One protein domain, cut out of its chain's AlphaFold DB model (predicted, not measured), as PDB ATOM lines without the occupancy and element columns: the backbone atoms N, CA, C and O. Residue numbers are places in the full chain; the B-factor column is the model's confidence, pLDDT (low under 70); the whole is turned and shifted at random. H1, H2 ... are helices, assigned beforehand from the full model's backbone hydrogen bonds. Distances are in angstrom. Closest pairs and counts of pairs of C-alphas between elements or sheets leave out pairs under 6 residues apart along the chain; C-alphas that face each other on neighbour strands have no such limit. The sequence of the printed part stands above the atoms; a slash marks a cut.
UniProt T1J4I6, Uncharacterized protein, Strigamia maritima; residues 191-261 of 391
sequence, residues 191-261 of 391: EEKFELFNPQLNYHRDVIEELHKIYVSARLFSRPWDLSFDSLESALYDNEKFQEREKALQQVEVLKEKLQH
ATOM      1  N   GLU A 191      20.962  -9.795 -47.774       70.00
ATOM      2  CA  GLU A 191      22.364  -9.470 -47.528       70.00
ATOM      3  C   GLU A 191      23.087  -9.027 -48.810       70.00
ATOM      4  O   GLU A 191      23.705  -7.966 -48.852       70.00
ATOM      5  N   GLU A 192      22.930  -9.799 -49.885       68.69
ATOM      6  CA  GLU A 192      23.585  -9.565 -51.178       68.69
ATOM      7  C   GLU A 192      23.033  -8.312 -51.872       68.69
ATOM      8  O   GLU A 192      23.781  -7.543 -52.476       68.69
ATOM      9  N   LYS A 193      21.723  -8.057 -51.745       68.62
ATOM     10  CA  LYS A 193      21.092  -6.825 -52.246       68.62
ATOM     11  C   LYS A 193      21.619  -5.596 -51.513       68.62
ATOM     12  O   LYS A 193      21.926  -4.590 -52.146       68.62
ATOM     13  N   PHE A 194      21.747  -5.667 -50.189       73.56
ATOM     14  CA  PHE A 194      22.245  -4.552 -49.388       73.56
ATOM     15  C   PHE A 194      23.695  -4.193 -49.738       73.56
ATOM     16  O   PHE A 194      24.006  -3.012 -49.888       73.56
ATOM     17  N   GLU A 195      24.560  -5.194 -49.908       70.94
ATOM     18  CA  GLU A 195      25.962  -4.998 -50.297       70.94
ATOM     19  C   GLU A 195      26.095  -4.447 -51.725       70.94
ATOM     20  O   GLU A 195      26.955  -3.604 -51.983       70.94
ATOM     21  N   LEU A 196      25.194  -4.844 -52.633       71.06
ATOM     22  CA  LEU A 196      25.130  -4.315 -53.997       71.06
ATOM     23  C   LEU A 196      24.755  -2.825 -54.025       71.06
ATOM     24  O   LEU A 196      25.372  -2.046 -54.752       71.06
ATOM     25  N   PHE A 197      23.756  -2.418 -53.235       68.38
ATOM     26  CA  PHE A 197      23.296  -1.026 -53.188       68.38
ATOM     27  C   PHE A 197      24.154  -0.125 -52.292       68.38
ATOM     28  O   PHE A 197      24.096   1.095 -52.436       68.38
ATOM     29  N   ASN A 198      24.961  -0.694 -51.391       74.00
ATOM     30  CA  ASN A 198      25.774   0.055 -50.433       74.00
ATOM     31  C   ASN A 198      27.215  -0.500 -50.360       74.00
ATOM     32  O   ASN A 198      27.622  -1.043 -49.332       74.00
ATOM     33  N   PRO A 199      28.043  -0.304 -51.404       69.44
ATOM     34  CA  PRO A 199      29.358  -0.950 -51.559       69.44
ATOM     35  C   PRO A 199      30.443  -0.525 -50.545       69.44
ATOM     36  O   PRO A 199      31.596  -0.938 -50.662       69.44
ATOM     37  N   GLN A 200      30.122   0.342 -49.579       67.44
ATOM     38  CA  GLN A 200      31.025   0.777 -48.501       67.44
ATOM     39  C   GLN A 200      30.510   0.415 -47.098       67.44
ATOM     40  O   GLN A 200      31.126   0.803 -46.105       67.44
ATOM     41  N   LEU A 201      29.384  -0.297 -47.001       75.12
ATOM     42  CA  LEU A 201      28.722  -0.645 -45.746       75.12
ATOM     43  C   LEU A 201      28.573  -2.166 -45.641       75.12
ATOM     44  O   LEU A 201      28.324  -2.843 -46.631       75.12
ATOM     45  N   ASN A 202      28.711  -2.702 -44.430       73.75
ATOM     46  CA  ASN A 202      28.550  -4.133 -44.166       73.75
ATOM     47  C   ASN A 202      27.113  -4.428 -43.729       73.75
ATOM     48  O   ASN A 202      26.554  -3.653 -42.955       73.75
ATOM     49  N   TYR A 203      26.524  -5.550 -44.148       73.50
ATOM     50  CA  TYR A 203      25.181  -5.933 -43.700       73.50
ATOM     51  C   TYR A 203      25.177  -6.314 -42.208       73.50
ATOM     52  O   TYR A 203      25.819  -7.278 -41.786       73.50
ATOM     53  N   HIS A 204      24.385  -5.596 -41.403       75.62
ATOM     54  CA  HIS A 204      24.060  -5.973 -40.022       75.62
ATOM     55  C   HIS A 204      22.540  -6.076 -39.874       75.62
ATOM     56  O   HIS A 204      21.863  -5.048 -39.863       75.62
ATOM     57  N   ARG A 205      22.007  -7.293 -39.688       74.31
ATOM     58  CA  ARG A 205      20.554  -7.539 -39.570       74.31
ATOM     59  C   ARG A 205      19.873  -6.634 -38.538       74.31
ATOM     60  O   ARG A 205      18.894  -5.975 -38.857       74.31
ATOM     61  N   ASP A 206      20.448  -6.530 -37.339       73.75
ATOM     62  CA  ASP A 206      19.874  -5.733 -36.241       73.75
ATOM     63  C   ASP A 206      19.743  -4.241 -36.607       73.75
ATOM     64  O   ASP A 206      18.781  -3.575 -36.233       73.75
ATOM     65  N   VAL A 207      20.706  -3.717 -37.370       74.31
ATOM     66  CA  VAL A 207      20.728  -2.314 -37.807       74.31
ATOM     67  C   VAL A 207      19.741  -2.090 -38.953       74.31
ATOM     68  O   VAL A 207      19.068  -1.065 -39.001       74.31
ATOM     69  N   ILE A 208      19.604  -3.064 -39.853       78.62
ATOM     70  CA  ILE A 208      18.665  -3.009 -40.978       78.62
ATOM     71  C   ILE A 208      17.218  -3.118 -40.497       78.62
ATOM     72  O   ILE A 208      16.349  -2.428 -41.024       78.62
ATOM     73  N   GLU A 209      16.948  -3.887 -39.443       77.69
ATOM     74  CA  GLU A 209      15.645  -3.890 -38.771       77.69
ATOM     75  C   GLU A 209      15.319  -2.537 -38.113       77.69
ATOM     76  O   GLU A 209      14.166  -2.098 -38.132       77.69
ATOM     77  N   GLU A 210      16.310  -1.843 -37.541       76.38
ATOM     78  CA  GLU A 210      16.138  -0.482 -37.013       76.38
ATOM     79  C   GLU A 210      15.864   0.535 -38.130       76.38
ATOM     80  O   GLU A 210      14.963   1.366 -37.994       76.38
ATOM     81  N   LEU A 211      16.546   0.420 -39.271       77.12
ATOM     82  CA  LEU A 211      16.301   1.259 -40.450       77.12
ATOM     83  C   LEU A 211      14.920   1.006 -41.062       77.12
ATOM     84  O   LEU A 211      14.214   1.959 -41.388       77.12
ATOM     85  N   HIS A 212      14.475  -0.252 -41.128       77.19
ATOM     86  CA  HIS A 212      13.112  -0.589 -41.547       77.19
ATOM     87  C   HIS A 212      12.060   0.059 -40.636       77.19
ATOM     88  O   HIS A 212      11.041   0.555 -41.120       77.19
ATOM     89  N   LYS A 213      12.300   0.121 -39.319       78.62
ATOM     90  CA  LYS A 213      11.396   0.811 -38.379       78.62
ATOM     91  C   LYS A 213      11.340   2.317 -38.644       78.62
ATOM     92  O   LYS A 213      10.254   2.887 -38.556       78.62
ATOM     93  N   ILE A 214      12.466   2.943 -38.999       74.81
ATOM     94  CA  ILE A 214      12.531   4.365 -39.384       74.81
ATOM     95  C   ILE A 214      11.794   4.603 -40.713       74.81
ATOM     96  O   ILE A 214      11.016   5.548 -40.834       74.81
ATOM     97  N   TYR A 215      11.959   3.710 -41.690       74.31
ATOM     98  CA  TYR A 215      11.255   3.777 -42.972       74.31
ATOM     99  C   TYR A 215       9.727   3.703 -42.805       74.31
ATOM    100  O   TYR A 215       8.973   4.500 -43.372       74.31
ATOM    101  N   VAL A 216       9.262   2.777 -41.959       75.25
ATOM    102  CA  VAL A 216       7.841   2.604 -41.629       75.25
ATOM    103  C   VAL A 216       7.300   3.791 -40.821       75.25
ATOM    104  O   VAL A 216       6.184   4.251 -41.083       75.25
ATOM    105  N   SER A 217       8.066   4.329 -39.863       70.50
ATOM    106  CA  SER A 217       7.636   5.469 -39.035       70.50
ATOM    107  C   SER A 217       7.535   6.776 -39.830       70.50
ATOM    108  O   SER A 217       6.628   7.573 -39.580       70.50
ATOM    109  N   ALA A 218       8.369   6.946 -40.860       65.31
ATOM    110  CA  ALA A 218       8.298   8.051 -41.816       65.31
ATOM    111  C   ALA A 218       7.096   7.965 -42.785       65.31
ATOM    112  O   ALA A 218       6.886   8.869 -43.594       65.31
ATOM    113  N   ARG A 219       6.268   6.910 -42.689       63.00
ATOM    114  CA  ARG A 219       5.092   6.645 -43.539       63.00
ATOM    115  C   ARG A 219       5.397   6.622 -45.041       63.00
ATOM    116  O   ARG A 219       4.536   6.962 -45.854       63.00
ATOM    117  N   LEU A 220       6.593   6.180 -45.422       62.38
ATOM    118  CA  LEU A 220       7.042   6.077 -46.814       62.38
ATOM    119  C   LEU A 220       6.454   4.835 -47.526       62.38
ATOM    120  O   LEU A 220       7.127   4.173 -48.300       62.38
ATOM    121  N   PHE A 221       5.171   4.516 -47.306       57.31
ATOM    122  CA  PHE A 221       4.494   3.290 -47.780       57.31
ATOM    123  C   PHE A 221       4.257   3.206 -49.300       57.31
ATOM    124  O   PHE A 221       3.560   2.310 -49.769       57.31
ATOM    125  N   SER A 222       4.769   4.162 -50.074       59.16
ATOM    126  CA  SER A 222       4.551   4.238 -51.523       59.16
ATOM    127  C   SER A 222       5.274   3.115 -52.277       59.16
ATOM    128  O   SER A 222       4.805   2.671 -53.325       59.16
ATOM    129  N   ARG A 223       6.410   2.637 -51.751       60.03
ATOM    130  CA  ARG A 223       7.236   1.579 -52.351       60.03
ATOM    131  C   ARG A 223       7.842   0.696 -51.249       60.03
ATOM    132  O   ARG A 223       7.959   1.161 -50.120       60.03
ATOM    133  N   PRO A 224       8.186  -0.573 -51.524       62.41
ATOM    134  CA  PRO A 224       9.067  -1.325 -50.636       62.41
ATOM    135  C   PRO A 224      10.447  -0.653 -50.613       62.41
ATOM    136  O   PRO A 224      10.908  -0.171 -51.650       62.41
ATOM    137  N   TRP A 225      11.084  -0.592 -49.442       71.19
ATOM    138  CA  TRP A 225      12.439  -0.056 -49.336       71.19
ATOM    139  C   TRP A 225      13.402  -0.953 -50.122       71.19
ATOM    140  O   TRP A 225      13.401  -2.172 -49.971       71.19
ATOM    141  N   ASP A 226      14.212  -0.333 -50.970       66.75
ATOM    142  CA  ASP A 226      15.209  -0.949 -51.847       66.75
ATOM    143  C   ASP A 226      16.537  -1.259 -51.132       66.75
ATOM    144  O   ASP A 226      17.512  -1.615 -51.787       66.75
ATOM    145  N   LEU A 227      16.578  -1.137 -49.797       69.75
ATOM    146  CA  LEU A 227      17.760  -1.337 -48.944       69.75
ATOM    147  C   LEU A 227      18.901  -0.332 -49.200       69.75
ATOM    148  O   LEU A 227      19.982  -0.482 -48.632       69.75
ATOM    149  N   SER A 228      18.681   0.712 -50.005       75.56
ATOM    150  CA  SER A 228      19.662   1.773 -50.255       75.56
ATOM    151  C   SER A 228      19.554   2.887 -49.211       75.56
ATOM    152  O   SER A 228      18.459   3.391 -48.931       75.56
ATOM    153  N   PHE A 229      20.696   3.304 -48.655       71.25
ATOM    154  CA  PHE A 229      20.771   4.474 -47.775       71.25
ATOM    155  C   PHE A 229      20.497   5.780 -48.519       71.25
ATOM    156  O   PHE A 229      19.801   6.632 -47.982       71.25
ATOM    157  N   ASP A 230      20.974   5.925 -49.756       69.38
ATOM    158  CA  ASP A 230      20.797   7.156 -50.535       69.38
ATOM    159  C   ASP A 230      19.323   7.369 -50.919       69.38
ATOM    160  O   ASP A 230      18.811   8.491 -50.878       69.38
ATOM    161  N   SER A 231      18.618   6.276 -51.231       71.69
ATOM    162  CA  SER A 231      17.172   6.260 -51.488       71.69
ATOM    163  C   SER A 231      16.372   6.605 -50.226       71.69
ATOM    164  O   SER A 231      15.440   7.413 -50.272       71.69
ATOM    165  N   LEU A 232      16.779   6.062 -49.071       73.44
ATOM    166  CA  LEU A 232      16.157   6.329 -47.772       73.44
ATOM    167  C   LEU A 232      16.403   7.765 -47.287       73.44
ATOM    168  O   LEU A 232      15.458   8.432 -46.870       73.44
ATOM    169  N   GLU A 233      17.637   8.262 -47.373       70.50
ATOM    170  CA  GLU A 233      17.990   9.645 -47.048       70.50
ATOM    171  C   GLU A 233      17.195  10.601 -47.950       70.50
ATOM    172  O   GLU A 233      16.476  11.455 -47.435       70.50
ATOM    173  N   SER A 234      17.206  10.402 -49.274       70.19
ATOM    174  CA  SER A 234      16.457  11.245 -50.225       70.19
ATOM    175  C   SER A 234      14.946  11.241 -49.955       70.19
ATOM    176  O   SER A 234      14.323  12.301 -49.895       70.19
ATOM    177  N   ALA A 235      14.353  10.075 -49.682       68.88
ATOM    178  CA  ALA A 235      12.932   9.964 -49.346       68.88
ATOM    179  C   ALA A 235      12.571  10.644 -48.010       68.88
ATOM    180  O   ALA A 235      11.461  11.160 -47.852       68.88
ATOM    181  N   LEU A 236      13.497  10.677 -47.046       70.62
ATOM    182  CA  LEU A 236      13.350  11.431 -45.798       70.62
ATOM    183  C   LEU A 236      13.533  12.943 -46.008       70.62
ATOM    184  O   LEU A 236      12.880  13.731 -45.317       70.62
ATOM    185  N   TYR A 237      14.378  13.363 -46.958       68.75
ATOM    186  CA  TYR A 237      14.555  14.772 -47.324       68.75
ATOM    187  C   TYR A 237      13.309  15.361 -48.006       68.75
ATOM    188  O   TYR A 237      12.938  16.502 -47.708       68.75
ATOM    189  N   ASP A 238      12.632  14.574 -48.842       68.31
ATOM    190  CA  ASP A 238      11.447  14.999 -49.603       68.31
ATOM    191  C   ASP A 238      10.147  14.999 -48.774       68.31
ATOM    192  O   ASP A 238       9.135  15.587 -49.166       68.31
ATOM    193  N   ASN A 239      10.140  14.363 -47.598       68.31
ATOM    194  CA  ASN A 239       8.949  14.258 -46.758       68.31
ATOM    195  C   ASN A 239       8.783  15.471 -45.822       68.31
ATOM    196  O   ASN A 239       9.163  15.450 -44.649       68.31
ATOM    197  N   GLU A 240       8.154  16.534 -46.328       61.06
ATOM    198  CA  GLU A 240       7.901  17.789 -45.593       61.06
ATOM    199  C   GLU A 240       6.983  17.640 -44.361       61.06
ATOM    200  O   GLU A 240       6.948  18.518 -43.500       61.06
ATOM    201  N   LYS A 241       6.223  16.540 -44.250       61.38
ATOM    202  CA  LYS A 241       5.216  16.338 -43.189       61.38
ATOM    203  C   LYS A 241       5.734  15.566 -41.976       61.38
ATOM    204  O   LYS A 241       4.981  15.358 -41.021       61.38
ATOM    205  N   PHE A 242       6.986  15.115 -41.998       67.88
ATOM    206  CA  PHE A 242       7.544  14.295 -40.932       67.88
ATOM    207  C   PHE A 242       8.127  15.168 -39.803       67.88
ATOM    208  O   PHE A 242       9.198  15.755 -39.932       67.88
ATOM    209  N   GLN A 243       7.403  15.257 -38.679       63.53
ATOM    210  CA  GLN A 243       7.739  16.137 -37.546       63.53
ATOM    211  C   GLN A 243       9.067  15.792 -36.844       63.53
ATOM    212  O   GLN A 243       9.652  16.658 -36.203       63.53
ATOM    213  N   GLU A 244       9.558  14.555 -36.967       69.25
ATOM    214  CA  GLU A 244      10.789  14.080 -36.311       69.25
ATOM    215  C   GLU A 244      11.946  13.846 -37.298       69.25
ATOM    216  O   GLU A 244      12.863  13.068 -37.032       69.25
ATOM    217  N   ARG A 245      11.922  14.537 -38.444       69.75
ATOM    218  CA  ARG A 245      12.884  14.369 -39.545       69.75
ATOM    219  C   ARG A 245      14.340  14.497 -39.136       69.75
ATOM    220  O   ARG A 245      15.132  13.623 -39.469       69.75
ATOM    221  N   GLU A 246      14.695  15.547 -38.406       70.19
ATOM    222  CA  GLU A 246      16.087  15.767 -37.997       70.19
ATOM    223  C   GLU A 246      16.598  14.652 -37.075       70.19
ATOM    224  O   GLU A 246      17.742  14.224 -37.200       70.19
ATOM    225  N   LYS A 247      15.733  14.112 -36.206       75.25
ATOM    226  CA  LYS A 247      16.085  12.991 -35.324       75.25
ATOM    227  C   LYS A 247      16.268  11.691 -36.103       75.25
ATOM    228  O   LYS A 247      17.190  10.941 -35.807       75.25
ATOM    229  N   ALA A 248      15.416  11.432 -37.097       72.12
ATOM    230  CA  ALA A 248      15.549  10.255 -37.950       72.12
ATOM    231  C   ALA A 248      16.812  10.319 -38.818       72.12
ATOM    232  O   ALA A 248      17.511   9.318 -38.920       72.12
ATOM    233  N   LEU A 249      17.156  11.486 -39.374       76.00
ATOM    234  CA  LEU A 249      18.397  11.666 -40.140       76.00
ATOM    235  C   LEU A 249      19.642  11.457 -39.263       76.00
ATOM    236  O   LEU A 249      20.544  10.729 -39.660       76.00
ATOM    237  N   GLN A 250      19.650  11.992 -38.037       77.81
ATOM    238  CA  GLN A 250      20.731  11.740 -37.074       77.81
ATOM    239  C   GLN A 250      20.838  10.258 -36.692       77.81
ATOM    240  O   GLN A 250      21.937   9.727 -36.553       77.81
ATOM    241  N   GLN A 251      19.708   9.564 -36.531       78.25
ATOM    242  CA  GLN A 251      19.707   8.128 -36.262       78.25
ATOM    243  C   GLN A 251      20.247   7.330 -37.452       78.25
ATOM    244  O   GLN A 251      21.073   6.447 -37.246       78.25
ATOM    245  N   VAL A 252      19.846   7.659 -38.680       80.31
ATOM    246  CA  VAL A 252      20.361   7.020 -39.903       80.31
ATOM    247  C   VAL A 252      21.874   7.213 -40.024       80.31
ATOM    248  O   VAL A 252      22.573   6.248 -40.314       80.31
ATOM    249  N   GLU A 253      22.398   8.401 -39.716       81.25
ATOM    250  CA  GLU A 253      23.837   8.694 -39.751       81.25
ATOM    251  C   GLU A 253      24.629   7.880 -38.710       81.25
ATOM    252  O   GLU A 253      25.642   7.262 -39.041       81.25
ATOM    253  N   VAL A 254      24.116   7.761 -37.480       81.88
ATOM    254  CA  VAL A 254      24.709   6.901 -36.436       81.88
ATOM    255  C   VAL A 254      24.666   5.419 -36.828       81.88
ATOM    256  O   VAL A 254      25.596   4.659 -36.549       81.88
ATOM    257  N   LEU A 255      23.584   4.968 -37.467       78.38
ATOM    258  CA  LEU A 255      23.466   3.588 -37.943       78.38
ATOM    259  C   LEU A 255      24.396   3.320 -39.135       78.38
ATOM    260  O   LEU A 255      24.997   2.247 -39.195       78.38
ATOM    261  N   LYS A 256      24.592   4.305 -40.018       78.31
ATOM    262  CA  LYS A 256      25.568   4.277 -41.118       78.31
ATOM    263  C   LYS A 256      26.990   4.124 -40.582       78.31
ATOM    264  O   LYS A 256      27.719   3.259 -41.058       78.31
ATOM    265  N   GLU A 257      27.352   4.865 -39.534       77.06
ATOM    266  CA  GLU A 257      28.650   4.742 -38.852       77.06
ATOM    267  C   GLU A 257      28.865   3.328 -38.275       77.06
ATOM    268  O   GLU A 257      29.923   2.726 -38.453       77.06
ATOM    269  N   LYS A 258      27.832   2.718 -37.676       72.56
ATOM    270  CA  LYS A 258      27.912   1.328 -37.178       72.56
ATOM    271  C   LYS A 258      28.108   0.283 -38.284       72.56
ATOM    272  O   LYS A 258      28.666  -0.780 -38.014       72.56
ATOM    273  N   LEU A 259      27.646   0.553 -39.505       74.06
ATOM    274  CA  LEU A 259      27.767  -0.351 -40.658       74.06
ATOM    275  C   LEU A 259      29.114  -0.212 -41.387       74.06
ATOM    276  O   LEU A 259      29.519  -1.137 -42.095       74.06
ATOM    277  N   GLN A 260      29.844   0.891 -41.179       74.44
ATOM    278  CA  GLN A 260      31.193   1.091 -41.731       74.44
ATOM    279  C   GLN A 260      32.223   0.114 -41.147       74.44
ATOM    280  O   GLN A 260      33.235  -0.181 -41.783       74.44
ATOM    281  N   HIS A 261      31.968  -0.425 -39.952       64.00
ATOM    282  CA  HIS A 261      32.856  -1.389 -39.318       64.00
ATOM    283  C   HIS A 261      32.374  -2.835 -39.536       64.00
ATOM    284  O   HIS A 261      31.222  -3.158 -39.217       64.00
TER     285      HIS A 261
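AT A GLANCE: This is residues 191 to 261 of the 391 residues of an uncharacterized protein of Strigamia maritima (UniProt T1J4I6). Three helices, H2, H3 and H4, lie side by side as a small bundle, their centres making a triangle; H2 and H3 run the same way and H4 runs back the opposite way. The short helix H1 lies near the end of this bundle where H2 and H3 begin and H4 ends, and the long link of residues 218 to 228 makes a wide loop from the end of H2 back to the beginning of H3, on the side away from H4. The printed part has 71 residues, with four named helices in the order H1, H2, H3, H4 and no named strand; the class is all helix. It is compact, with a radius of gyration of the C-alphas of 11.6 A and spans of 32 by 23 by 18 A.

HOW THE PARTS SIT: H1, residues 191 to 197, touches no helix. It is only just apart from H2, residues 205 to 217, at a closest C-alpha distance of 8.4 A. It is also only just apart from H3, residues 229 to 238, at 8.1 A, and it is apart from H4, residues 245 to 260. H2 and H3 are close but not clearly touching: their closest C-alphas, those of Tyr 215 and Leu 232, are 7.3 A apart, and they run the same way at a shallow tilt of 17 degrees. H2 and H4 touch, closest at the C-alphas of Val 207 and Leu 255, 6.5 A apart, and run opposite ways at a shallow tilt of 15 degrees. H3 and H4 form a helical hairpin, running opposite ways at a shallow tilt of 8 degrees. They touch, H4 with residues 245 to 252 alone, and their closest C-alphas are those of Leu 236 and Arg 245, 6.9 A apart. In H1, H2, H3 and H4 every O i to N i+4 pair is within hydrogen-bond range.

IN THESE COORDINATES: H1 begins at C-alpha 191, (22.364, -9.470, -47.528), and measures 10.2 A from first to last C-alpha. H2, residues 205 to 217, measures 18.3 A and begins at C-alpha 205, (20.554, -7.539, -39.570). H3, residues 229 to 238, measures 14.2 A. H4, residues 245 to 260, is the longest helix, 22.7 A, and ends at C-alpha 260, (31.193, 1.091, -41.731).

THE WHOLE: The two C-alphas farthest apart, those of Glu 192 and Gln 243, are 33.1 A apart. The printed part has no cut. The link from H2 to H3, 11 residues, is long; those from H1 to H2, 7 residues, and from H3 to H4, 6 residues, are short. The mean pLDDT of the printed part is 71.4, and 26 residues are under 70, among them residues 218 to 224 and 237 to 245.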